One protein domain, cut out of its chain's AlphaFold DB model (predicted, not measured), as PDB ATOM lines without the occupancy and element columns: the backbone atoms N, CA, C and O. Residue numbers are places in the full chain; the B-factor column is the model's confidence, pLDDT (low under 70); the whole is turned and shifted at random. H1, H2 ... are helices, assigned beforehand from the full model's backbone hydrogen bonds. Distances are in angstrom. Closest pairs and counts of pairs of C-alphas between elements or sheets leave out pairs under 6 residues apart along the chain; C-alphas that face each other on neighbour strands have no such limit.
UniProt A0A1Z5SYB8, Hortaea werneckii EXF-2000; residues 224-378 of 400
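AT A GLANCE: This is residues 224 to 378 of the 400 residues of a protein of Hortaea werneckii EXF-2000 (UniProt A0A1Z5SYB8). The longest helix, H5, lies side by side with H3 and H4 in a rod; H2 packs on H4 and one end of H3, and in H1 residues 228 to 233 stand free. H2 to H5 make an up-and-down bundle, each running against the one before. The printed part has 155 residues, 116 of them in the five named helices H1 to H5, with no named strand; its class is all helix, and it is loose, with a radius of gyration of the C-alphas of 21.4 A and spans of 76 by 31 by 20 A.

IN THESE COORDINATES: Find C-alpha 349 at (-9.972, -35.405, -61.370); H5 runs 44.2 A to C-alpha 378 at (0.564, -1.267, -35.325). Look next at H3, residues 265 to 291, 37.8 A; H4, 307 to 331, 34.8 A; H2, 244 to 259; and H1, 224 to 241.

HOW THE PARTS SIT: H5 touches H4, a hairpin at a shallow tilt of 16 degrees, opposite ways; the closest C-alphas, of Ala 317 and Val 359, are 5.7 A apart. Every O i to N i+4 pair is within hydrogen-bond range in H1 and H2, but 21 of 23 in H3, 19 of 21 in H4 and 22 of 26 in H5.

THE WHOLE: The printed part has no cut; confidence is low at residues 241 to 244, 281 to 313, 332 to 347 and 373 to 378.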
ATOM      1  N   GLU A 224     -10.043   2.516 -11.299       83.88
ATOM      2  CA  GLU A 224      -9.756   1.204 -10.706       83.88
ATOM      3  C   GLU A 224     -11.029   0.355 -10.565       83.88
ATOM      4  O   GLU A 224     -11.069  -0.776 -11.052       83.88
ATOM      5  N   ARG A 225     -12.110   0.920 -10.002       76.88
ATOM      6  CA  ARG A 225     -13.403   0.221  -9.898       76.88
ATOM      7  C   ARG A 225     -14.029  -0.115 -11.250       76.88
ATOM      8  O   ARG A 225     -14.602  -1.194 -11.379       76.88
ATOM      9  N   ASP A 226     -13.911   0.758 -12.249       78.69
ATOM     10  CA  ASP A 226     -14.368   0.459 -13.614       78.69
ATOM     11  C   ASP A 226     -13.543  -0.679 -14.246       78.69
ATOM     12  O   ASP A 226     -14.102  -1.637 -14.776       78.69
ATOM     13  N   GLN A 227     -12.213  -0.663 -14.099       77.69
ATOM     14  CA  GLN A 227     -11.354  -1.766 -14.551       77.69
ATOM     15  C   GLN A 227     -11.660  -3.089 -13.837       77.69
ATOM     16  O   GLN A 227     -11.669  -4.136 -14.483       77.69
ATOM     17  N   GLU A 228     -11.926  -3.079 -12.528       83.25
ATOM     18  CA  GLU A 228     -12.408  -4.263 -11.810       83.25
ATOM     19  C   GLU A 228     -13.771  -4.737 -12.322       83.25
ATOM     20  O   GLU A 228     -13.965  -5.938 -12.504       83.25
ATOM     21  N   GLY A 229     -14.710  -3.815 -12.554       80.88
ATOM     22  CA  GLY A 229     -16.034  -4.114 -13.096       80.88
ATOM     23  C   GLY A 229     -15.942  -4.791 -14.460       80.88
ATOM     24  O   GLY A 229     -16.531  -5.852 -14.659       80.88
ATOM     25  N   ARG A 230     -15.112  -4.246 -15.358       75.94
ATOM     26  CA  ARG A 230     -14.803  -4.838 -16.669       75.94
ATOM     27  C   ARG A 230     -14.163  -6.217 -16.520       75.94
ATOM     28  O   ARG A 230     -14.713  -7.172 -17.051       75.94
ATOM     29  N   LYS A 231     -13.097  -6.373 -15.723       84.75
ATOM     30  CA  LYS A 231     -12.450  -7.681 -15.472       84.75
ATOM     31  C   LYS A 231     -13.433  -8.736 -14.945       84.75
ATOM     32  O   LYS A 231     -13.373  -9.887 -15.364       84.75
ATOM     33  N   LYS A 232     -14.361  -8.354 -14.059       83.25
ATOM     34  CA  LYS A 232     -15.406  -9.245 -13.522       83.25
ATOM     35  C   LYS A 232     -16.468  -9.579 -14.576       83.25
ATOM     36  O   LYS A 232     -16.856 -10.738 -14.681       83.25
ATOM     37  N   ALA A 233     -16.885  -8.612 -15.394       78.69
ATOM     38  CA  ALA A 233     -17.811  -8.834 -16.506       78.69
ATOM     39  C   ALA A 233     -17.205  -9.724 -17.605       78.69
ATOM     40  O   ALA A 233     -17.885 -10.602 -18.127       78.69
ATOM     41  N   GLU A 234     -15.919  -9.559 -17.924       77.00
ATOM     42  CA  GLU A 234     -15.200 -10.429 -18.859       77.00
ATOM     43  C   GLU A 234     -14.956 -11.824 -18.285       77.00
ATOM     44  O   GLU A 234     -15.150 -12.809 -18.990       77.00
ATOM     45  N   GLY A 235     -14.615 -11.925 -16.996       80.25
ATOM     46  CA  GLY A 235     -14.543 -13.201 -16.286       80.25
ATOM     47  C   GLY A 235     -15.872 -13.959 -16.329       80.25
ATOM     48  O   GLY A 235     -15.881 -15.145 -16.642       80.25
ATOM     49  N   LEU A 236     -16.996 -13.267 -16.112       78.81
ATOM     50  CA  LEU A 236     -18.336 -13.853 -16.195       78.81
ATOM     51  C   LEU A 236     -18.730 -14.211 -17.640       78.81
ATOM     52  O   LEU A 236     -19.279 -15.286 -17.871       78.81
ATOM     53  N   ARG A 237     -18.398 -13.363 -18.626       72.06
ATOM     54  CA  ARG A 237     -18.589 -13.655 -20.058       72.06
ATOM     55  C   ARG A 237     -17.817 -14.909 -20.464       72.06
ATOM     56  O   ARG A 237     -18.364 -15.760 -21.154       72.06
ATOM     57  N   ASN A 238     -16.576 -15.049 -20.009       74.12
ATOM     58  CA  ASN A 238     -15.766 -16.232 -20.272       74.12
ATOM     59  C   ASN A 238     -16.346 -17.460 -19.548       74.12
ATOM     60  O   ASN A 238     -16.556 -18.479 -20.189       74.12
ATOM     61  N   ALA A 239     -16.700 -17.358 -18.264       75.62
ATOM     62  CA  ALA A 239     -17.291 -18.468 -17.510       75.62
ATOM     63  C   ALA A 239     -18.624 -18.981 -18.096       75.62
ATOM     64  O   ALA A 239     -18.932 -20.160 -17.951       75.62
ATOM     65  N   PHE A 240     -19.405 -18.119 -18.760       70.62
ATOM     66  CA  PHE A 240     -20.691 -18.492 -19.359       70.62
ATOM     67  C   PHE A 240     -20.591 -18.930 -20.833       70.62
ATOM     68  O   PHE A 240     -21.312 -19.830 -21.251       70.62
ATOM     69  N   TYR A 241     -19.711 -18.311 -21.632       64.69
ATOM     70  CA  TYR A 241     -19.624 -18.542 -23.085       64.69
ATOM     71  C   TYR A 241     -18.366 -19.299 -23.551       64.69
ATOM     72  O   TYR A 241     -18.253 -19.595 -24.740       64.69
ATOM     73  N   ARG A 242     -17.413 -19.616 -22.663       66.12
ATOM     74  CA  ARG A 242     -16.176 -20.338 -23.003       66.12
ATOM     75  C   ARG A 242     -16.150 -21.736 -22.385       66.12
ATOM     76  O   ARG A 242     -15.555 -21.966 -21.335       66.12
ATOM     77  N   SER A 243     -16.751 -22.690 -23.082       69.12
ATOM     78  CA  SER A 243     -16.602 -24.115 -22.789       69.12
ATOM     79  C   SER A 243     -15.227 -24.616 -23.254       69.12
ATOM     80  O   SER A 243     -15.022 -24.939 -24.424       69.12
ATOM     81  N   GLU A 244     -14.267 -24.706 -22.326       69.19
ATOM     82  CA  GLU A 244     -12.905 -25.200 -22.609       69.19
ATOM     83  C   GLU A 244     -12.902 -26.625 -23.190       69.19
ATOM     84  O   GLU A 244     -12.063 -26.966 -24.022       69.19
ATOM     85  N   GLU A 245     -13.891 -27.437 -22.813       74.69
ATOM     86  CA  GLU A 245     -14.160 -28.751 -23.400       74.69
ATOM     87  C   GLU A 245     -14.449 -28.674 -24.909       74.69
ATOM     88  O   GLU A 245     -13.908 -29.464 -25.680       74.69
ATOM     89  N   VAL A 246     -15.228 -27.683 -25.361       71.62
ATOM     90  CA  VAL A 246     -15.541 -27.485 -26.785       71.62
ATOM     91  C   VAL A 246     -14.325 -26.953 -27.542       71.62
ATOM     92  O   VAL A 246     -14.037 -27.446 -28.630       71.62
ATOM     93  N   GLU A 247     -13.553 -26.024 -26.967       73.00
ATOM     94  CA  GLU A 247     -12.270 -25.596 -27.558       73.00
ATOM     95  C   GLU A 247     -11.304 -26.782 -27.727       73.00
ATOM     96  O   GLU A 247     -10.685 -26.938 -28.784       73.00
ATOM     97  N   ARG A 248     -11.229 -27.664 -26.722       75.69
ATOM     98  CA  ARG A 248     -10.403 -28.877 -26.749       75.69
ATOM     99  C   ARG A 248     -10.878 -29.885 -27.795       75.69
ATOM    100  O   ARG A 248     -10.052 -30.342 -28.586       75.69
ATOM    101  N   TYR A 249     -12.172 -30.213 -27.838       79.12
ATOM    102  CA  TYR A 249     -12.708 -31.144 -28.836       79.12
ATOM    103  C   TYR A 249     -12.547 -30.604 -30.256       79.12
ATOM    104  O   TYR A 249     -12.070 -31.345 -31.108       79.12
ATOM    105  N   LEU A 250     -12.839 -29.322 -30.511       77.00
ATOM    106  CA  LEU A 250     -12.665 -28.711 -31.834       77.00
ATOM    107  C   LEU A 250     -11.199 -28.732 -32.290       77.00
ATOM    108  O   LEU A 250     -10.917 -29.110 -33.431       77.00
ATOM    109  N   GLY A 251     -10.263 -28.387 -31.399       77.56
ATOM    110  CA  GLY A 251      -8.829 -28.483 -31.675       77.56
ATOM    111  C   GLY A 251      -8.387 -29.917 -31.989       77.56
ATOM    112  O   GLY A 251      -7.697 -30.151 -32.982       77.56
ATOM    113  N   GLN A 252      -8.842 -30.890 -31.194       81.81
ATOM    114  CA  GLN A 252      -8.500 -32.305 -31.356       81.81
ATOM    115  C   GLN A 252      -9.111 -32.925 -32.625       81.81
ATOM    116  O   GLN A 252      -8.417 -33.648 -33.346       81.81
ATOM    117  N   THR A 253     -10.374 -32.630 -32.951       83.25
ATOM    118  CA  THR A 253     -11.014 -33.109 -34.189       83.25
ATOM    119  C   THR A 253     -10.387 -32.470 -35.422       83.25
ATOM    120  O   THR A 253     -10.104 -33.180 -36.383       83.25
ATOM    121  N   SER A 254     -10.090 -31.165 -35.380       83.19
ATOM    122  CA  SER A 254      -9.390 -30.469 -36.467       83.19
ATOM    123  C   SER A 254      -8.020 -31.102 -36.728       83.19
ATOM    124  O   SER A 254      -7.744 -31.521 -37.853       83.19
ATOM    125  N   ALA A 255      -7.198 -31.280 -35.686       83.44
ATOM    126  CA  ALA A 255      -5.890 -31.921 -35.807       83.44
ATOM    127  C   ALA A 255      -5.988 -33.354 -36.363       83.44
ATOM    128  O   ALA A 255      -5.204 -33.730 -37.233       83.44
ATOM    129  N   THR A 256      -6.985 -34.130 -35.928       86.06
ATOM    130  CA  THR A 256      -7.204 -35.508 -36.397       86.06
ATOM    131  C   THR A 256      -7.600 -35.551 -37.878       86.06
ATOM    132  O   THR A 256      -7.048 -36.354 -38.625       86.06
ATOM    133  N   ILE A 257      -8.483 -34.657 -38.343       86.31
ATOM    134  CA  ILE A 257      -8.858 -34.542 -39.767       86.31
ATOM    135  C   ILE A 257      -7.638 -34.182 -40.629       86.31
ATOM    136  O   ILE A 257      -7.428 -34.784 -41.680       86.31
ATOM    137  N   HIS A 258      -6.800 -33.246 -40.173       86.50
ATOM    138  CA  HIS A 258      -5.587 -32.848 -40.897       86.50
ATOM    139  C   HIS A 258      -4.500 -33.940 -40.895       86.50
ATOM    140  O   HIS A 258      -3.730 -34.018 -41.849       86.50
ATOM    141  N   MET A 259      -4.438 -34.785 -39.859       86.25
ATOM    142  CA  MET A 259      -3.461 -35.877 -39.730       86.25
ATOM    143  C   MET A 259      -3.882 -37.166 -40.458       86.25
ATOM    144  O   MET A 259      -3.024 -37.906 -40.930       86.25
ATOM    145  N   LEU A 260      -5.188 -37.430 -40.596       85.75
ATOM    146  CA  LEU A 260      -5.719 -38.539 -41.407       85.75
ATOM    147  C   LEU A 260      -5.601 -38.292 -42.922       85.75
ATOM    148  O   LEU A 260      -5.798 -39.214 -43.717       85.75
ATOM    149  N   HIS A 261      -5.308 -37.059 -43.336       86.12
ATOM    150  CA  HIS A 261      -5.185 -36.697 -44.739       86.12
ATOM    151  C   HIS A 261      -3.839 -37.184 -45.337       86.12
ATOM    152  O   HIS A 261      -2.782 -36.865 -44.794       86.12
ATOM    153  N   PRO A 262      -3.821 -37.883 -46.494       85.06
ATOM    154  CA  PRO A 262      -2.612 -38.532 -47.029       85.06
ATOM    155  C   PRO A 262      -1.488 -37.580 -47.481       85.06
ATOM    156  O   PRO A 262      -0.349 -38.015 -47.631       85.06
ATOM    157  N   TYR A 263      -1.774 -36.293 -47.703       86.06
ATOM    158  CA  TYR A 263      -0.738 -35.261 -47.840       86.06
ATOM    159  C   TYR A 263      -0.510 -34.553 -46.493       86.06
ATOM    160  O   TYR A 263      -1.415 -33.836 -46.054       86.06
ATOM    161  N   PRO A 264       0.691 -34.647 -45.881       86.38
ATOM    162  CA  PRO A 264       0.993 -34.004 -44.596       86.38
ATOM    163  C   PRO A 264       1.106 -32.472 -44.693       86.38
ATOM    164  O   PRO A 264       1.170 -31.788 -43.673       86.38
ATOM    165  N   ALA A 265       1.112 -31.913 -45.909       87.00
ATOM    166  CA  ALA A 265       1.183 -30.474 -46.152       87.00
ATOM    167  C   ALA A 265       0.065 -29.688 -45.443       87.00
ATOM    168  O   ALA A 265       0.322 -28.598 -44.940       87.00
ATOM    169  N   PHE A 266      -1.152 -30.239 -45.337       87.31
ATOM    170  CA  PHE A 266      -2.250 -29.562 -44.638       87.31
ATOM    171  C   PHE A 266      -2.059 -29.536 -43.115       87.31
ATOM    172  O   PHE A 266      -2.364 -28.525 -42.486       87.31
ATOM    173  N   PHE A 267      -1.497 -30.592 -42.518       86.31
ATOM    174  CA  PHE A 267      -1.124 -30.585 -41.099       86.31
ATOM    175  C   PHE A 267      -0.031 -29.543 -40.814       86.31
ATOM    176  O   PHE A 267      -0.155 -28.750 -39.880       86.31
ATOM    177  N   TRP A 268       0.997 -29.471 -41.666       87.75
ATOM    178  CA  TRP A 268       2.029 -28.435 -41.560       87.75
ATOM    179  C   TRP A 268       1.480 -27.018 -41.763       87.75
ATOM    180  O   TRP A 268       1.913 -26.106 -41.066       87.75
ATOM    181  N   LEU A 269       0.495 -26.828 -42.646       85.25
ATOM    182  CA  LEU A 269      -0.179 -25.542 -42.857       85.25
ATOM    183  C   LEU A 269      -0.985 -25.099 -41.620       85.25
ATOM    184  O   LEU A 269      -0.888 -23.939 -41.219       85.25
ATOM    185  N   LEU A 270      -1.698 -26.025 -40.963       83.56
ATOM    186  CA  LEU A 270      -2.386 -25.785 -39.687       83.56
ATOM    187  C   LEU A 270      -1.397 -25.401 -38.569       83.56
ATOM    188  O   LEU A 270      -1.622 -24.426 -37.848       83.56
ATOM    189  N   MET A 271      -0.286 -26.134 -38.439       83.56
ATOM    190  CA  MET A 271       0.762 -25.835 -37.453       83.56
ATOM    191  C   MET A 271       1.439 -24.487 -37.724       83.56
ATOM    192  O   MET A 271       1.613 -23.693 -36.800       83.56
ATOM    193  N   LEU A 272       1.760 -24.181 -38.985       85.56
ATOM    194  CA  LEU A 272       2.327 -22.895 -39.392       85.56
ATOM    195  C   LEU A 272       1.372 -21.740 -39.059       85.56
ATOM    196  O   LEU A 272       1.796 -20.752 -38.463       85.56
ATOM    197  N   PHE A 273       0.079 -21.881 -39.371       82.69
ATOM    198  CA  PHE A 273      -0.939 -20.889 -39.022       82.69
ATOM    199  C   PHE A 273      -1.025 -20.654 -37.506       82.69
ATOM    200  O   PHE A 273      -1.041 -19.503 -37.066       82.69
ATOM    201  N   PHE A 274      -1.015 -21.714 -36.691       79.00
ATOM    202  CA  PHE A 274      -1.063 -21.589 -35.231       79.00
ATOM    203  C   PHE A 274       0.204 -20.935 -34.650       79.00
ATOM    204  O   PHE A 274       0.118 -20.071 -33.773       79.00
ATOM    205  N   LEU A 275       1.386 -21.288 -35.165       81.69
ATOM    206  CA  LEU A 275       2.667 -20.714 -34.735       81.69
ATOM    207  C   LEU A 275       2.805 -19.236 -35.130       81.69
ATOM    208  O   LEU A 275       3.200 -18.420 -34.299       81.69
ATOM    209  N   LEU A 276       2.422 -18.852 -36.353       79.44
ATOM    210  CA  LEU A 276       2.394 -17.439 -36.747       79.44
ATOM    211  C   LEU A 276       1.314 -16.672 -35.974       79.44
ATOM    212  O   LEU A 276       1.574 -15.565 -35.510       79.44
ATOM    213  N   GLY A 277       0.132 -17.258 -35.774       72.75
ATOM    214  CA  GLY A 277      -0.952 -16.651 -35.001       72.75
ATOM    215  C   GLY A 277      -0.555 -16.345 -33.553       72.75
ATOM    216  O   GLY A 277      -0.832 -15.250 -33.069       72.75
ATOM    217  N   THR A 278       0.140 -17.272 -32.886       72.12
ATOM    218  CA  THR A 278       0.643 -17.094 -31.510       72.12
ATOM    219  C   THR A 278       1.876 -16.190 -31.424       72.12
ATOM    220  O   THR A 278       2.030 -15.455 -30.447       72.12
ATOM    221  N   LEU A 279       2.737 -16.164 -32.447       75.00
ATOM    222  CA  LEU A 279       3.831 -15.193 -32.543       75.00
ATOM    223  C   LEU A 279       3.291 -13.764 -32.711       75.00
ATOM    224  O   LEU A 279       3.723 -12.851 -32.003       75.00
ATOM    225  N   VAL A 280       2.317 -13.575 -33.606       70.12
ATOM    226  CA  VAL A 280       1.707 -12.273 -33.898       70.12
ATOM    227  C   VAL A 280       0.926 -11.736 -32.698       70.12
ATOM    228  O   VAL A 280       1.110 -10.566 -32.371       70.12
ATOM    229  N   THR A 281       0.154 -12.551 -31.964       67.00
ATOM    230  CA  THR A 281      -0.473 -12.082 -30.709       67.00
ATOM    231  C   THR A 281       0.561 -11.739 -29.638       67.00
ATOM    232  O   THR A 281       0.393 -10.750 -28.930       67.00
ATOM    233  N   ARG A 282       1.667 -12.488 -29.523       66.19
ATOM    234  CA  ARG A 282       2.721 -12.218 -28.527       66.19
ATOM    235  C   ARG A 282       3.500 -10.927 -28.808       66.19
ATOM    236  O   ARG A 282       3.871 -10.225 -27.867       66.19
ATOM    237  N   ILE A 283       3.737 -10.607 -30.082       67.31
ATOM    238  CA  ILE A 283       4.301  -9.316 -30.517       67.31
ATOM    239  C   ILE A 283       3.257  -8.206 -30.325       67.31
ATOM    240  O   ILE A 283       3.552  -7.178 -29.714       67.31
ATOM    241  N   GLY A 284       2.028  -8.456 -30.784       61.38
ATOM    242  CA  GLY A 284       0.887  -7.551 -30.704       61.38
ATOM    243  C   GLY A 284       0.615  -7.085 -29.280       61.38
ATOM    244  O   GLY A 284       0.623  -5.889 -29.027       61.38
ATOM    245  N   HIS A 285       0.478  -8.008 -28.329       59.19
ATOM    246  CA  HIS A 285       0.202  -7.716 -26.921       59.19
ATOM    247  C   HIS A 285       1.239  -6.763 -26.306       59.19
ATOM    248  O   HIS A 285       0.862  -5.764 -25.696       59.19
ATOM    249  N   LYS A 286       2.541  -7.010 -26.523       58.72
ATOM    250  CA  LYS A 286       3.618  -6.146 -26.003       58.72
ATOM    251  C   LYS A 286       3.574  -4.719 -26.553       58.72
ATOM    252  O   LYS A 286       3.963  -3.797 -25.847       58.72
ATOM    253  N   ALA A 287       3.149  -4.534 -27.804       60.66
ATOM    254  CA  ALA A 287       3.096  -3.218 -28.439       60.66
ATOM    255  C   ALA A 287       1.748  -2.505 -28.216       60.66
ATOM    256  O   ALA A 287       1.735  -1.305 -27.947       60.66
ATOM    257  N   LYS A 288       0.627  -3.243 -28.248       59.81
ATOM    258  CA  LYS A 288      -0.721  -2.757 -27.909       59.81
ATOM    259  C   LYS A 288      -0.735  -2.187 -26.488       59.81
ATOM    260  O   LYS A 288      -1.122  -1.037 -26.328       59.81
ATOM    261  N   GLN A 289      -0.182  -2.898 -25.496       56.75
ATOM    262  CA  GLN A 289      -0.088  -2.425 -24.101       56.75
ATOM    263  C   GLN A 289       0.571  -1.040 -23.931       56.75
ATOM    264  O   GLN A 289       0.242  -0.337 -22.979       56.75
ATOM    265  N   THR A 290       1.460  -0.632 -24.842       54.22
ATOM    266  CA  THR A 290       2.162   0.668 -24.804       54.22
ATOM    267  C   THR A 290       1.459   1.758 -25.628       54.22
ATOM    268  O   THR A 290       1.831   2.925 -25.546       54.22
ATOM    269  N   LEU A 291       0.464   1.398 -26.448       51.56
ATOM    270  CA  LEU A 291      -0.195   2.288 -27.415       51.56
ATOM    271  C   LEU A 291      -1.699   2.482 -27.157       51.56
ATOM    272  O   LEU A 291      -2.247   3.518 -27.528       51.56
ATOM    273  N   THR A 292      -2.383   1.524 -26.529       48.69
ATOM    274  CA  THR A 292      -3.845   1.541 -26.349       48.69
ATOM    275  C   THR A 292      -4.284   2.267 -25.077       48.69
ATOM    276  O   THR A 292      -4.917   1.670 -24.201       48.69
ATOM    277  N   THR A 293      -4.022   3.572 -24.990       45.94
ATOM    278  CA  THR A 293      -4.858   4.451 -24.156       45.94
ATOM    279  C   THR A 293      -6.202   4.593 -24.868       45.94
ATOM    280  O   THR A 293      -6.285   5.275 -25.890       45.94
ATOM    281  N   SER A 294      -7.243   3.904 -24.395       43.12
ATOM    282  CA  SER A 294      -8.551   3.919 -25.063       43.12
ATOM    283  C   SER A 294      -9.190   5.313 -25.059       43.12
ATOM    284  O   SER A 294      -8.849   6.167 -24.236       43.12
ATOM    285  N   SER A 295     -10.188   5.524 -25.921       42.38
ATOM    286  CA  SER A 295     -11.046   6.722 -25.941       42.38
ATOM    287  C   SER A 295     -11.766   7.001 -24.610       42.38
ATOM    288  O   SER A 295     -12.256   8.107 -24.411       42.38
ATOM    289  N   THR A 296     -11.788   6.043 -23.674       43.56
ATOM    290  CA  THR A 296     -12.336   6.193 -22.312       43.56
ATOM    291  C   THR A 296     -11.255   6.244 -21.214       43.56
ATOM    292  O   THR A 296     -11.579   6.241 -20.029       43.56
ATOM    293  N   GLY A 297      -9.964   6.302 -21.567       36.91
ATOM    294  CA  GLY A 297      -8.871   6.542 -20.614       36.91
ATOM    295  C   GLY A 297      -8.389   5.321 -19.816       36.91
ATOM    296  O   GLY A 297      -8.055   5.461 -18.638       36.91
ATOM    297  N   GLY A 298      -8.325   4.139 -20.439       40.62
ATOM    298  CA  GLY A 298      -7.762   2.921 -19.834       40.62
ATOM    299  C   GLY A 298      -7.000   2.042 -20.831       40.62
ATOM    300  O   GLY A 298      -7.179   2.180 -22.041       40.62
ATOM    301  N   ALA A 299      -6.151   1.141 -20.324       41.44
ATOM    302  CA  ALA A 299      -5.358   0.220 -21.139       41.44
ATOM    303  C   ALA A 299      -6.245  -0.880 -21.757       41.44
ATOM    304  O   ALA A 299      -6.635  -1.831 -21.078       41.44
ATOM    305  N   GLY A 300      -6.583  -0.732 -23.039       42.47
ATOM    306  CA  GLY A 300      -7.445  -1.665 -23.769       42.47
ATOM    307  C   GLY A 300      -6.684  -2.858 -24.350       42.47
ATOM    308  O   GLY A 300      -6.194  -2.775 -25.471       42.47
ATOM    309  N   GLY A 301      -6.619  -3.968 -23.615       45.69
ATOM    310  CA  GLY A 301      -6.214  -5.265 -24.163       45.69
ATOM    311  C   GLY A 301      -7.427  -6.053 -24.655       45.69
ATOM    312  O   GLY A 301      -8.384  -6.227 -23.906       45.69
ATOM    313  N   GLU A 302      -7.392  -6.544 -25.892       51.69
ATOM    314  CA  GLU A 302      -8.376  -7.515 -26.379       51.69
ATOM    315  C   GLU A 302      -8.150  -8.864 -25.679       51.69
ATOM    316  O   GLU A 302      -7.017  -9.343 -25.582       51.69
ATOM    317  N   GLY A 303      -9.223  -9.465 -25.160       53.81
ATOM    318  CA  GLY A 303      -9.151 -10.760 -24.480       53.81
ATOM    319  C   GLY A 303      -8.756 -11.913 -25.420       53.81
ATOM    320  O   GLY A 303      -8.837 -11.769 -26.643       53.81
ATOM    321  N   PRO A 304      -8.352 -13.080 -24.878       48.28
ATOM    322  CA  PRO A 304      -8.013 -14.251 -25.684       48.28
ATOM    323  C   PRO A 304      -9.120 -14.617 -26.682       48.28
ATOM    324  O   PRO A 304     -10.304 -14.607 -26.344       48.28
ATOM    325  N   ARG A 305      -8.712 -14.939 -27.916       55.00
ATOM    326  CA  ARG A 305      -9.611 -15.250 -29.039       55.00
ATOM    327  C   ARG A 305     -10.573 -16.379 -28.678       55.00
ATOM    328  O   ARG A 305     -10.150 -17.400 -28.144       55.00
ATOM    329  N   SER A 306     -11.852 -16.201 -28.993       55.06
ATOM    330  CA  SER A 306     -12.901 -17.152 -28.624       55.06
ATOM    331  C   SER A 306     -12.931 -18.386 -29.531       55.06
ATOM    332  O   SER A 306     -12.581 -18.318 -30.714       55.06
ATOM    333  N   ALA A 307     -13.467 -19.490 -29.000       51.38
ATOM    334  CA  ALA A 307     -13.828 -20.695 -29.754       51.38
ATOM    335  C   ALA A 307     -14.531 -20.400 -31.095       51.38
ATOM    336  O   ALA A 307     -14.262 -21.056 -32.098       51.38
ATOM    337  N   VAL A 308     -15.401 -19.381 -31.125       53.84
ATOM    338  CA  VAL A 308     -16.166 -18.965 -32.313       53.84
ATOM    339  C   VAL A 308     -15.247 -18.478 -33.438       53.84
ATOM    340  O   VAL A 308     -15.453 -18.860 -34.587       53.84
ATOM    341  N   GLN A 309     -14.202 -17.702 -33.127       56.09
ATOM    342  CA  GLN A 309     -13.233 -17.245 -34.131       56.09
ATOM    343  C   GLN A 309     -12.401 -18.417 -34.677       56.09
ATOM    344  O   GLN A 309     -12.125 -18.480 -35.872       56.09
ATOM    345  N   VAL A 310     -12.039 -19.379 -33.818       57.97
ATOM    346  CA  VAL A 310     -11.313 -20.593 -34.231       57.97
ATOM    347  C   VAL A 310     -12.188 -21.482 -35.122       57.97
ATOM    348  O   VAL A 310     -11.717 -21.961 -36.155       57.97
ATOM    349  N   LEU A 311     -13.463 -21.676 -34.769       57.31
ATOM    350  CA  LEU A 311     -14.415 -22.487 -35.530       57.31
ATOM    351  C   LEU A 311     -14.763 -21.856 -36.884       57.31
ATOM    352  O   LEU A 311     -14.712 -22.554 -37.895       57.31
ATOM    353  N   ALA A 312     -15.047 -20.550 -36.927       57.25
ATOM    354  CA  ALA A 312     -15.345 -19.838 -38.172       57.25
ATOM    355  C   ALA A 312     -14.183 -19.932 -39.177       57.25
ATOM    356  O   ALA A 312     -14.398 -20.188 -40.362       57.25
ATOM    357  N   ASN A 313     -12.947 -19.801 -38.689       67.75
ATOM    358  CA  ASN A 313     -11.759 -19.772 -39.535       67.75
ATOM    359  C   ASN A 313     -11.240 -21.169 -39.929       67.75
ATOM    360  O   ASN A 313     -10.733 -21.333 -41.037       67.75
ATOM    361  N   SER A 314     -11.369 -22.188 -39.067       72.00
ATOM    362  CA  SER A 314     -10.850 -23.543 -39.346       72.00
ATOM    363  C   SER A 314     -11.899 -24.548 -39.838       72.00
ATOM    364  O   SER A 314     -11.533 -25.517 -40.507       72.00
ATOM    365  N   GLY A 315     -13.195 -24.331 -39.580       80.38
ATOM    366  CA  GLY A 315     -14.261 -25.277 -39.938       80.38
ATOM    367  C   GLY A 315     -14.375 -25.516 -41.448       80.38
ATOM    368  O   GLY A 315     -14.435 -26.663 -41.889       80.38
ATOM    369  N   VAL A 316     -14.303 -24.449 -42.252       84.88
ATOM    370  CA  VAL A 316     -14.326 -24.539 -43.725       84.88
ATOM    371  C   VAL A 316     -13.121 -25.328 -44.252       84.88
ATOM    372  O   VAL A 316     -13.281 -26.193 -45.111       84.88
ATOM    373  N   ALA A 317     -11.926 -25.102 -43.697       85.62
ATOM    374  CA  ALA A 317     -10.729 -25.857 -44.068       85.62
ATOM    375  C   ALA A 317     -10.858 -27.350 -43.709       85.62
ATOM    376  O   ALA A 317     -10.547 -28.204 -44.538       85.62
ATOM    377  N   CYS A 318     -11.393 -27.677 -42.524       86.50
ATOM    378  CA  CYS A 318     -11.663 -29.061 -42.120       86.50
ATOM    379  C   CYS A 318     -12.635 -29.762 -43.082       86.50
ATOM    380  O   CYS A 318     -12.388 -30.904 -43.467       86.50
ATOM    381  N   LEU A 319     -13.706 -29.082 -43.506       89.06
ATOM    382  CA  LEU A 319     -14.675 -29.621 -44.465       89.06
ATOM    383  C   LEU A 319     -14.040 -29.875 -45.839       89.06
ATOM    384  O   LEU A 319     -14.192 -30.968 -46.382       89.06
ATOM    385  N   LEU A 320     -13.281 -28.918 -46.380       90.00
ATOM    386  CA  LEU A 320     -12.586 -29.080 -47.665       90.00
ATOM    387  C   LEU A 320     -11.579 -30.245 -47.632       90.00
ATOM    388  O   LEU A 320     -11.516 -31.032 -48.576       90.00
ATOM    389  N   ILE A 321     -10.837 -30.402 -46.530       89.12
ATOM    390  CA  ILE A 321      -9.881 -31.504 -46.335       89.12
ATOM    391  C   ILE A 321     -10.603 -32.848 -46.165       89.12
ATOM    392  O   ILE A 321     -10.157 -33.849 -46.728       89.12
ATOM    393  N   ALA A 322     -11.735 -32.892 -45.458       88.81
ATOM    394  CA  ALA A 322     -12.550 -34.102 -45.331       88.81
ATOM    395  C   ALA A 322     -13.131 -34.543 -46.689       88.81
ATOM    396  O   ALA A 322     -13.014 -35.716 -47.051       88.81
ATOM    397  N   VAL A 323     -13.668 -33.608 -47.482       89.06
ATOM    398  CA  VAL A 323     -14.153 -33.879 -48.848       89.06
ATOM    399  C   VAL A 323     -13.007 -34.342 -49.751       89.06
ATOM    400  O   VAL A 323     -13.161 -35.327 -50.467       89.06
ATOM    401  N   HIS A 324     -11.830 -33.716 -49.680       89.00
ATOM    402  CA  HIS A 324     -10.663 -34.146 -50.455       89.00
ATOM    403  C   HIS A 324     -10.171 -35.549 -50.052       89.00
ATOM    404  O   HIS A 324      -9.895 -36.378 -50.918       89.00
ATOM    405  N   THR A 325     -10.159 -35.864 -48.751       87.50
ATOM    406  CA  THR A 325      -9.888 -37.223 -48.241       87.50
ATOM    407  C   THR A 325     -10.886 -38.235 -48.809       87.50
ATOM    408  O   THR A 325     -10.495 -39.324 -49.228       87.50
ATOM    409  N   TRP A 326     -12.175 -37.878 -48.863       86.56
ATOM    410  CA  TRP A 326     -13.228 -38.724 -49.423       86.56
ATOM    411  C   TRP A 326     -13.055 -38.935 -50.935       86.56
ATOM    412  O   TRP A 326     -13.110 -40.080 -51.382       86.56
ATOM    413  N   VAL A 327     -12.757 -37.888 -51.716       85.69
ATOM    414  CA  VAL A 327     -12.465 -38.010 -53.161       85.69
ATOM    415  C   VAL A 327     -11.273 -38.946 -53.389       85.69
ATOM    416  O   VAL A 327     -11.402 -39.928 -54.119       85.69
ATOM    417  N   LEU A 328     -10.149 -38.720 -52.698       82.81
ATOM    418  CA  LEU A 328      -8.952 -39.563 -52.809       82.81
ATOM    419  C   LEU A 328      -9.199 -41.023 -52.398       82.81
ATOM    420  O   LEU A 328      -8.591 -41.926 -52.973       82.81
ATOM    421  N   ARG A 329     -10.071 -41.271 -51.413       80.12
ATOM    422  CA  ARG A 329     -10.406 -42.624 -50.945       80.12
ATOM    423  C   ARG A 329     -11.324 -43.370 -51.914       80.12
ATOM    424  O   ARG A 329     -11.129 -44.566 -52.100       80.12
ATOM    425  N   ASN A 330     -12.276 -42.689 -52.552       75.88
ATOM    426  CA  ASN A 330     -13.148 -43.304 -53.561       75.88
ATOM    427  C   ASN A 330     -12.422 -43.512 -54.899       75.88
ATOM    428  O   ASN A 330     -12.584 -44.560 -55.513       75.88
ATOM    429  N   ALA A 331     -11.553 -42.584 -55.313       72.00
ATOM    430  CA  ALA A 331     -10.755 -42.718 -56.537       72.00
ATOM    431  C   ALA A 331      -9.710 -43.854 -56.480       72.00
ATOM    432  O   ALA A 331      -9.243 -44.315 -57.519       72.00
ATOM    433  N   LYS A 332      -9.331 -44.307 -55.274       67.56
ATOM    434  CA  LYS A 332      -8.340 -45.379 -55.038       67.56
ATOM    435  C   LYS A 332      -8.944 -46.661 -54.453       67.56
ATOM    436  O   LYS A 332      -8.209 -47.613 -54.203       67.56
ATOM    437  N   GLY A 333     -10.251 -46.680 -54.194       64.19
ATOM    438  CA  GLY A 333     -10.948 -47.797 -53.560       64.19
ATOM    439  C   GLY A 333     -11.800 -48.604 -54.548       64.19
ATOM    440  O   GLY A 333     -12.357 -48.023 -55.483       64.19
ATOM    441  N   PRO A 334     -11.956 -49.924 -54.340       60.84
ATOM    442  CA  PRO A 334     -12.978 -50.702 -55.032       60.84
ATOM    443  C   PRO A 334     -14.369 -50.244 -54.574       60.84
ATOM    444  O   PRO A 334     -14.675 -50.255 -53.380       60.84
ATOM    445  N   PHE A 335     -15.223 -49.852 -55.516       61.09
ATOM    446  CA  PHE A 335     -16.605 -49.484 -55.228       61.09
ATOM    447  C   PHE A 335     -17.465 -50.746 -55.149       61.09
ATOM    448  O   PHE A 335     -17.700 -51.419 -56.153       61.09
ATOM    449  N   ILE A 336     -17.917 -51.076 -53.939       55.75
ATOM    450  CA  ILE A 336     -18.794 -52.221 -53.680       55.75
ATOM    451  C   ILE A 336     -20.241 -51.726 -53.712       55.75
ATOM    452  O   ILE A 336     -20.714 -51.095 -52.769       55.75
ATOM    453  N   SER A 337     -20.933 -52.015 -54.812       61.19
ATOM    454  CA  SER A 337     -22.379 -51.828 -54.953       61.19
ATOM    455  C   SER A 337     -23.096 -53.160 -54.738       61.19
ATOM    456  O   SER A 337     -22.577 -54.206 -55.114       61.19
ATOM    457  N   SER A 338     -24.324 -53.133 -54.220       65.62
ATOM    458  CA  SER A 338     -25.201 -54.313 -54.158       65.62
ATOM    459  C   SER A 338     -25.650 -54.828 -55.535       65.62
ATOM    460  O   SER A 338     -26.260 -55.891 -55.608       65.62
ATOM    461  N   HIS A 339     -25.373 -54.089 -56.619       64.50
ATOM    462  CA  HIS A 339     -25.873 -54.389 -57.969       64.50
ATOM    463  C   HIS A 339     -24.794 -54.498 -59.060       64.50
ATOM    464  O   HIS A 339     -25.133 -54.833 -60.192       64.50
ATOM    465  N   LEU A 340     -23.518 -54.220 -58.763       56.47
ATOM    466  CA  LEU A 340     -22.417 -54.338 -59.730       56.47
ATOM    467  C   LEU A 340     -21.203 -55.063 -59.118       56.47
ATOM    468  O   LEU A 340     -20.920 -54.862 -57.935       56.47
ATOM    469  N   PRO A 341     -20.451 -55.850 -59.913       61.22
ATOM    470  CA  PRO A 341     -19.147 -56.369 -59.506       61.22
ATOM    471  C   PRO A 341     -18.135 -55.229 -59.305       61.22
ATOM    472  O   PRO A 341     -18.364 -54.098 -59.731       61.22
ATOM    473  N   ILE A 342     -17.007 -55.549 -58.660       61.94
ATOM    474  CA  ILE A 342     -15.973 -54.590 -58.239       61.94
ATOM    475  C   ILE A 342     -15.575 -53.648 -59.386       61.94
ATOM    476  O   ILE A 342     -14.929 -54.058 -60.349       61.94
ATOM    477  N   ALA A 343     -15.925 -52.371 -59.232       61.81
ATOM    478  CA  ALA A 343     -15.610 -51.300 -60.169       61.81
ATOM    479  C   ALA A 343     -14.668 -50.265 -59.519       61.81
ATOM    480  O   ALA A 343     -14.682 -50.115 -58.293       61.81
ATOM    481  N   PRO A 344     -13.862 -49.519 -60.298       62.41
ATOM    482  CA  PRO A 344     -13.203 -48.321 -59.785       62.41
ATOM    483  C   PRO A 344     -14.256 -47.291 -59.349       62.41
ATOM    484  O   PRO A 344     -15.265 -47.099 -60.031       62.41
ATOM    485  N   GLY A 345     -14.036 -46.634 -58.207       65.44
ATOM    486  CA  GLY A 345     -14.959 -45.623 -57.692       65.44
ATOM    487  C   GLY A 345     -15.058 -44.358 -58.558       65.44
ATOM    488  O   GLY A 345     -14.227 -44.128 -59.442       65.44
ATOM    489  N   PRO A 346     -16.081 -43.515 -58.315       69.25
ATOM    490  CA  PRO A 346     -16.335 -42.320 -59.114       69.25
ATOM    491  C   PRO A 346     -15.156 -41.342 -59.032       69.25
ATOM    492  O   PRO A 346     -14.858 -40.779 -57.976       69.25
ATOM    493  N   SER A 347     -14.477 -41.152 -60.164       69.88
ATOM    494  CA  SER A 347     -13.285 -40.310 -60.271       69.88
ATOM    495  C   SER A 347     -13.650 -38.871 -60.635       69.88
ATOM    496  O   SER A 347     -14.307 -38.618 -61.645       69.88
ATOM    497  N   PHE A 348     -13.188 -37.917 -59.824       80.38
ATOM    498  CA  PHE A 348     -13.438 -36.484 -59.999       80.38
ATOM    499  C   PHE A 348     -12.109 -35.710 -60.143       80.38
ATOM    500  O   PHE A 348     -11.757 -34.924 -59.260       80.38
ATOM    501  N   PRO A 349     -11.355 -35.890 -61.247       79.75
ATOM    502  CA  PRO A 349      -9.972 -35.405 -61.370       79.75
ATOM    503  C   PRO A 349      -9.836 -33.876 -61.300       79.75
ATOM    504  O   PRO A 349      -8.809 -33.358 -60.866       79.75
ATOM    505  N   ASN A 350     -10.876 -33.130 -61.684       84.12
ATOM    506  CA  ASN A 350     -10.901 -31.673 -61.532       84.12
ATOM    507  C   ASN A 350     -11.084 -31.259 -60.061       84.12
ATOM    508  O   ASN A 350     -10.457 -30.307 -59.606       84.12
ATOM    509  N   LEU A 351     -11.905 -31.992 -59.303       83.75
ATOM    510  CA  LEU A 351     -12.180 -31.711 -57.893       83.75
ATOM    511  C   LEU A 351     -10.973 -32.063 -57.008       83.75
ATOM    512  O   LEU A 351     -10.612 -31.281 -56.131       83.75
ATOM    513  N   GLU A 352     -10.297 -33.178 -57.303       84.25
ATOM    514  CA  GLU A 352      -9.008 -33.566 -56.703       84.25
ATOM    515  C   GLU A 352      -7.940 -32.470 -56.877       84.25
ATOM    516  O   GLU A 352      -7.219 -32.144 -55.941       84.25
ATOM    517  N   ARG A 353      -7.868 -31.833 -58.054       85.75
ATOM    518  CA  ARG A 353      -6.893 -30.761 -58.330       85.75
ATOM    519  C   ARG A 353      -7.259 -29.414 -57.701       85.75
ATOM    520  O   ARG A 353      -6.363 -28.671 -57.308       85.75
ATOM    521  N   VAL A 354      -8.547 -29.079 -57.613       89.69
ATOM    522  CA  VAL A 354      -9.011 -27.759 -57.144       89.69
ATOM    523  C   VAL A 354      -9.127 -27.676 -55.618       89.69
ATOM    524  O   VAL A 354      -8.816 -26.629 -55.050       89.69
ATOM    525  N   LEU A 355      -9.514 -28.754 -54.925       89.56
ATOM    526  CA  LEU A 355      -9.690 -28.730 -53.464       89.56
ATOM    527  C   LEU A 355      -8.421 -28.312 -52.685       89.56
ATOM    528  O   LEU A 355      -8.550 -27.450 -51.813       89.56
ATOM    529  N   PRO A 356      -7.200 -28.799 -52.996       89.62
ATOM    530  CA  PRO A 356      -5.973 -28.335 -52.340       89.62
ATOM    531  C   PRO A 356      -5.705 -26.835 -52.512       89.62
ATOM    532  O   PRO A 356      -5.225 -26.185 -51.582       89.62
ATOM    533  N   ILE A 357      -6.051 -26.274 -53.675       90.31
ATOM    534  CA  ILE A 357      -5.918 -24.839 -53.957       90.31
ATOM    535  C   ILE A 357      -6.931 -24.054 -53.112       90.31
ATOM    536  O   ILE A 357      -6.566 -23.060 -52.488       90.31
ATOM    537  N   GLY A 358      -8.173 -24.538 -53.011       90.12
ATOM    538  CA  GLY A 358      -9.197 -23.964 -52.133       90.12
ATOM    539  C   GLY A 358      -8.786 -23.952 -50.655       90.12
ATOM    540  O   GLY A 358      -8.939 -22.932 -49.988       90.12
ATOM    541  N   VAL A 359      -8.188 -25.041 -50.157       89.69
ATOM    542  CA  VAL A 359      -7.639 -25.116 -48.787       89.69
ATOM    543  C   VAL A 359      -6.528 -24.082 -48.577       89.69
ATOM    544  O   VAL A 359      -6.534 -23.377 -47.567       89.69
ATOM    545  N   LEU A 360      -5.597 -23.946 -49.528       90.38
ATOM    546  CA  LEU A 360      -4.511 -22.965 -49.443       90.38
ATOM    547  C   LEU A 360      -5.038 -21.519 -49.433       90.38
ATOM    548  O   LEU A 360      -4.598 -20.715 -48.613       90.38
ATOM    549  N   VAL A 361      -6.008 -21.200 -50.297       90.81
ATOM    550  CA  VAL A 361      -6.646 -19.873 -50.353       90.81
ATOM    551  C   VAL A 361      -7.429 -19.577 -49.069       90.81
ATOM    552  O   VAL A 361      -7.317 -18.470 -48.544       90.81
ATOM    553  N   GLN A 362      -8.150 -20.557 -48.510       89.81
ATOM    554  CA  GLN A 362      -8.857 -20.406 -47.233       89.81
ATOM    555  C   GLN A 362      -7.884 -20.067 -46.093       89.81
ATOM    556  O   GLN A 362      -8.113 -19.108 -45.357       89.81
ATOM    557  N   TYR A 363      -6.773 -20.803 -45.972       86.94
ATOM    558  CA  TYR A 363      -5.739 -20.517 -44.973       86.94
ATOM    559  C   TYR A 363      -5.063 -19.156 -45.195       86.94
ATOM    560  O   TYR A 363      -4.807 -18.444 -44.225       86.94
ATOM    561  N   ALA A 364      -4.815 -18.756 -46.446       88.75
ATOM    562  CA  ALA A 364      -4.243 -17.449 -46.766       88.75
ATOM    563  C   ALA A 364      -5.190 -16.289 -46.402       88.75
ATOM    564  O   ALA A 364      -4.747 -15.312 -45.799       88.75
ATOM    565  N   ALA A 365      -6.488 -16.406 -46.700       87.62
ATOM    566  CA  ALA A 365      -7.496 -15.405 -46.349       87.62
ATOM    567  C   ALA A 365      -7.665 -15.267 -44.825       87.62
ATOM    568  O   ALA A 365      -7.654 -14.160 -44.292       87.62
ATOM    569  N   VAL A 366      -7.732 -16.396 -44.113       84.00
ATOM    570  CA  VAL A 366      -7.807 -16.458 -42.644       84.00
ATOM    571  C   VAL A 366      -6.551 -15.883 -41.975       84.00
ATOM    572  O   VAL A 366      -6.648 -15.175 -40.970       84.00
ATOM    573  N   ALA A 367      -5.365 -16.149 -42.530       82.56
ATOM    574  CA  ALA A 367      -4.121 -15.542 -42.067       82.56
ATOM    575  C   ALA A 367      -4.099 -14.027 -42.327       82.56
ATOM    576  O   ALA A 367      -3.705 -13.270 -41.442       82.56
ATOM    577  N   ALA A 368      -4.574 -13.571 -43.490       84.19
ATOM    578  CA  ALA A 368      -4.656 -12.152 -43.826       84.19
ATOM    579  C   ALA A 368      -5.613 -11.381 -42.898       84.19
ATOM    580  O   ALA A 368      -5.226 -10.326 -42.402       84.19
ATOM    581  N   ASP A 369      -6.800 -11.916 -42.596       81.25
ATOM    582  CA  ASP A 369      -7.723 -11.365 -41.587       81.25
ATOM    583  C   ASP A 369      -7.049 -11.261 -40.206       81.25
ATOM    584  O   ASP A 369      -6.956 -10.184 -39.608       81.25
ATOM    585  N   THR A 370      -6.461 -12.375 -39.757       76.69
ATOM    586  CA  THR A 370      -5.763 -12.472 -38.469       76.69
ATOM    587  C   THR A 370      -4.617 -11.460 -38.357       76.69
ATOM    588  O   THR A 370      -4.443 -10.827 -37.315       76.69
ATOM    589  N   PHE A 371      -3.809 -11.291 -39.406       76.19
ATOM    590  CA  PHE A 371      -2.674 -10.364 -39.398       76.19
ATOM    591  C   PHE A 371      -3.104  -8.910 -39.619       76.19
ATOM    592  O   PHE A 371      -2.486  -8.015 -39.048       76.19
ATOM    593  N   SER A 372      -4.176  -8.659 -40.375       75.56
ATOM    594  CA  SER A 372      -4.758  -7.325 -40.557       75.56
ATOM    595  C   SER A 372      -5.205  -6.736 -39.215       75.56
ATOM    596  O   SER A 372      -4.778  -5.641 -38.847       75.56
ATOM    597  N   SER A 373      -5.961  -7.502 -38.425       67.19
ATOM    598  CA  SER A 373      -6.466  -7.070 -37.115       67.19
ATOM    599  C   SER A 373      -5.360  -6.868 -36.063       67.19
ATOM    600  O   SER A 373      -5.438  -5.961 -35.235       67.19
ATOM    601  N   GLU A 374      -4.290  -7.668 -36.096       69.69
ATOM    602  CA  GLU A 374      -3.214  -7.600 -35.092       69.69
ATOM    603  C   GLU A 374      -2.074  -6.638 -35.456       69.69
ATOM    604  O   GLU A 374      -1.542  -5.954 -34.580       69.69
ATOM    605  N   LEU A 375      -1.682  -6.577 -36.734       68.56
ATOM    606  CA  LEU A 375      -0.554  -5.770 -37.215       68.56
ATOM    607  C   LEU A 375      -1.004  -4.456 -37.869       68.56
ATOM    608  O   LEU A 375      -0.252  -3.483 -37.844       68.56
ATOM    609  N   GLY A 376      -2.227  -4.377 -38.405       66.31
ATOM    610  CA  GLY A 376      -2.758  -3.157 -39.025       66.31
ATOM    611  C   GLY A 376      -2.868  -1.993 -38.035       66.31
ATOM    612  O   GLY A 376      -2.481  -0.868 -38.354       66.31
ATOM    613  N   ILE A 377      -3.278  -2.274 -36.794       63.56
ATOM    614  CA  ILE A 377      -3.296  -1.309 -35.680       63.56
ATOM    615  C   ILE A 377      -1.889  -0.834 -35.261       63.56
ATOM    616  O   ILE A 377      -1.740   0.267 -34.735       63.56
ATOM    617  N   LEU A 378      -0.844  -1.615 -35.558       63.53
ATOM    618  CA  LEU A 378       0.564  -1.267 -35.325       63.53
ATOM    619  C   LEU A 378       1.220  -0.554 -36.525       63.53
ATOM    620  O   LEU A 378       2.403  -0.207 -36.473       63.53
TER     621      LEU A 378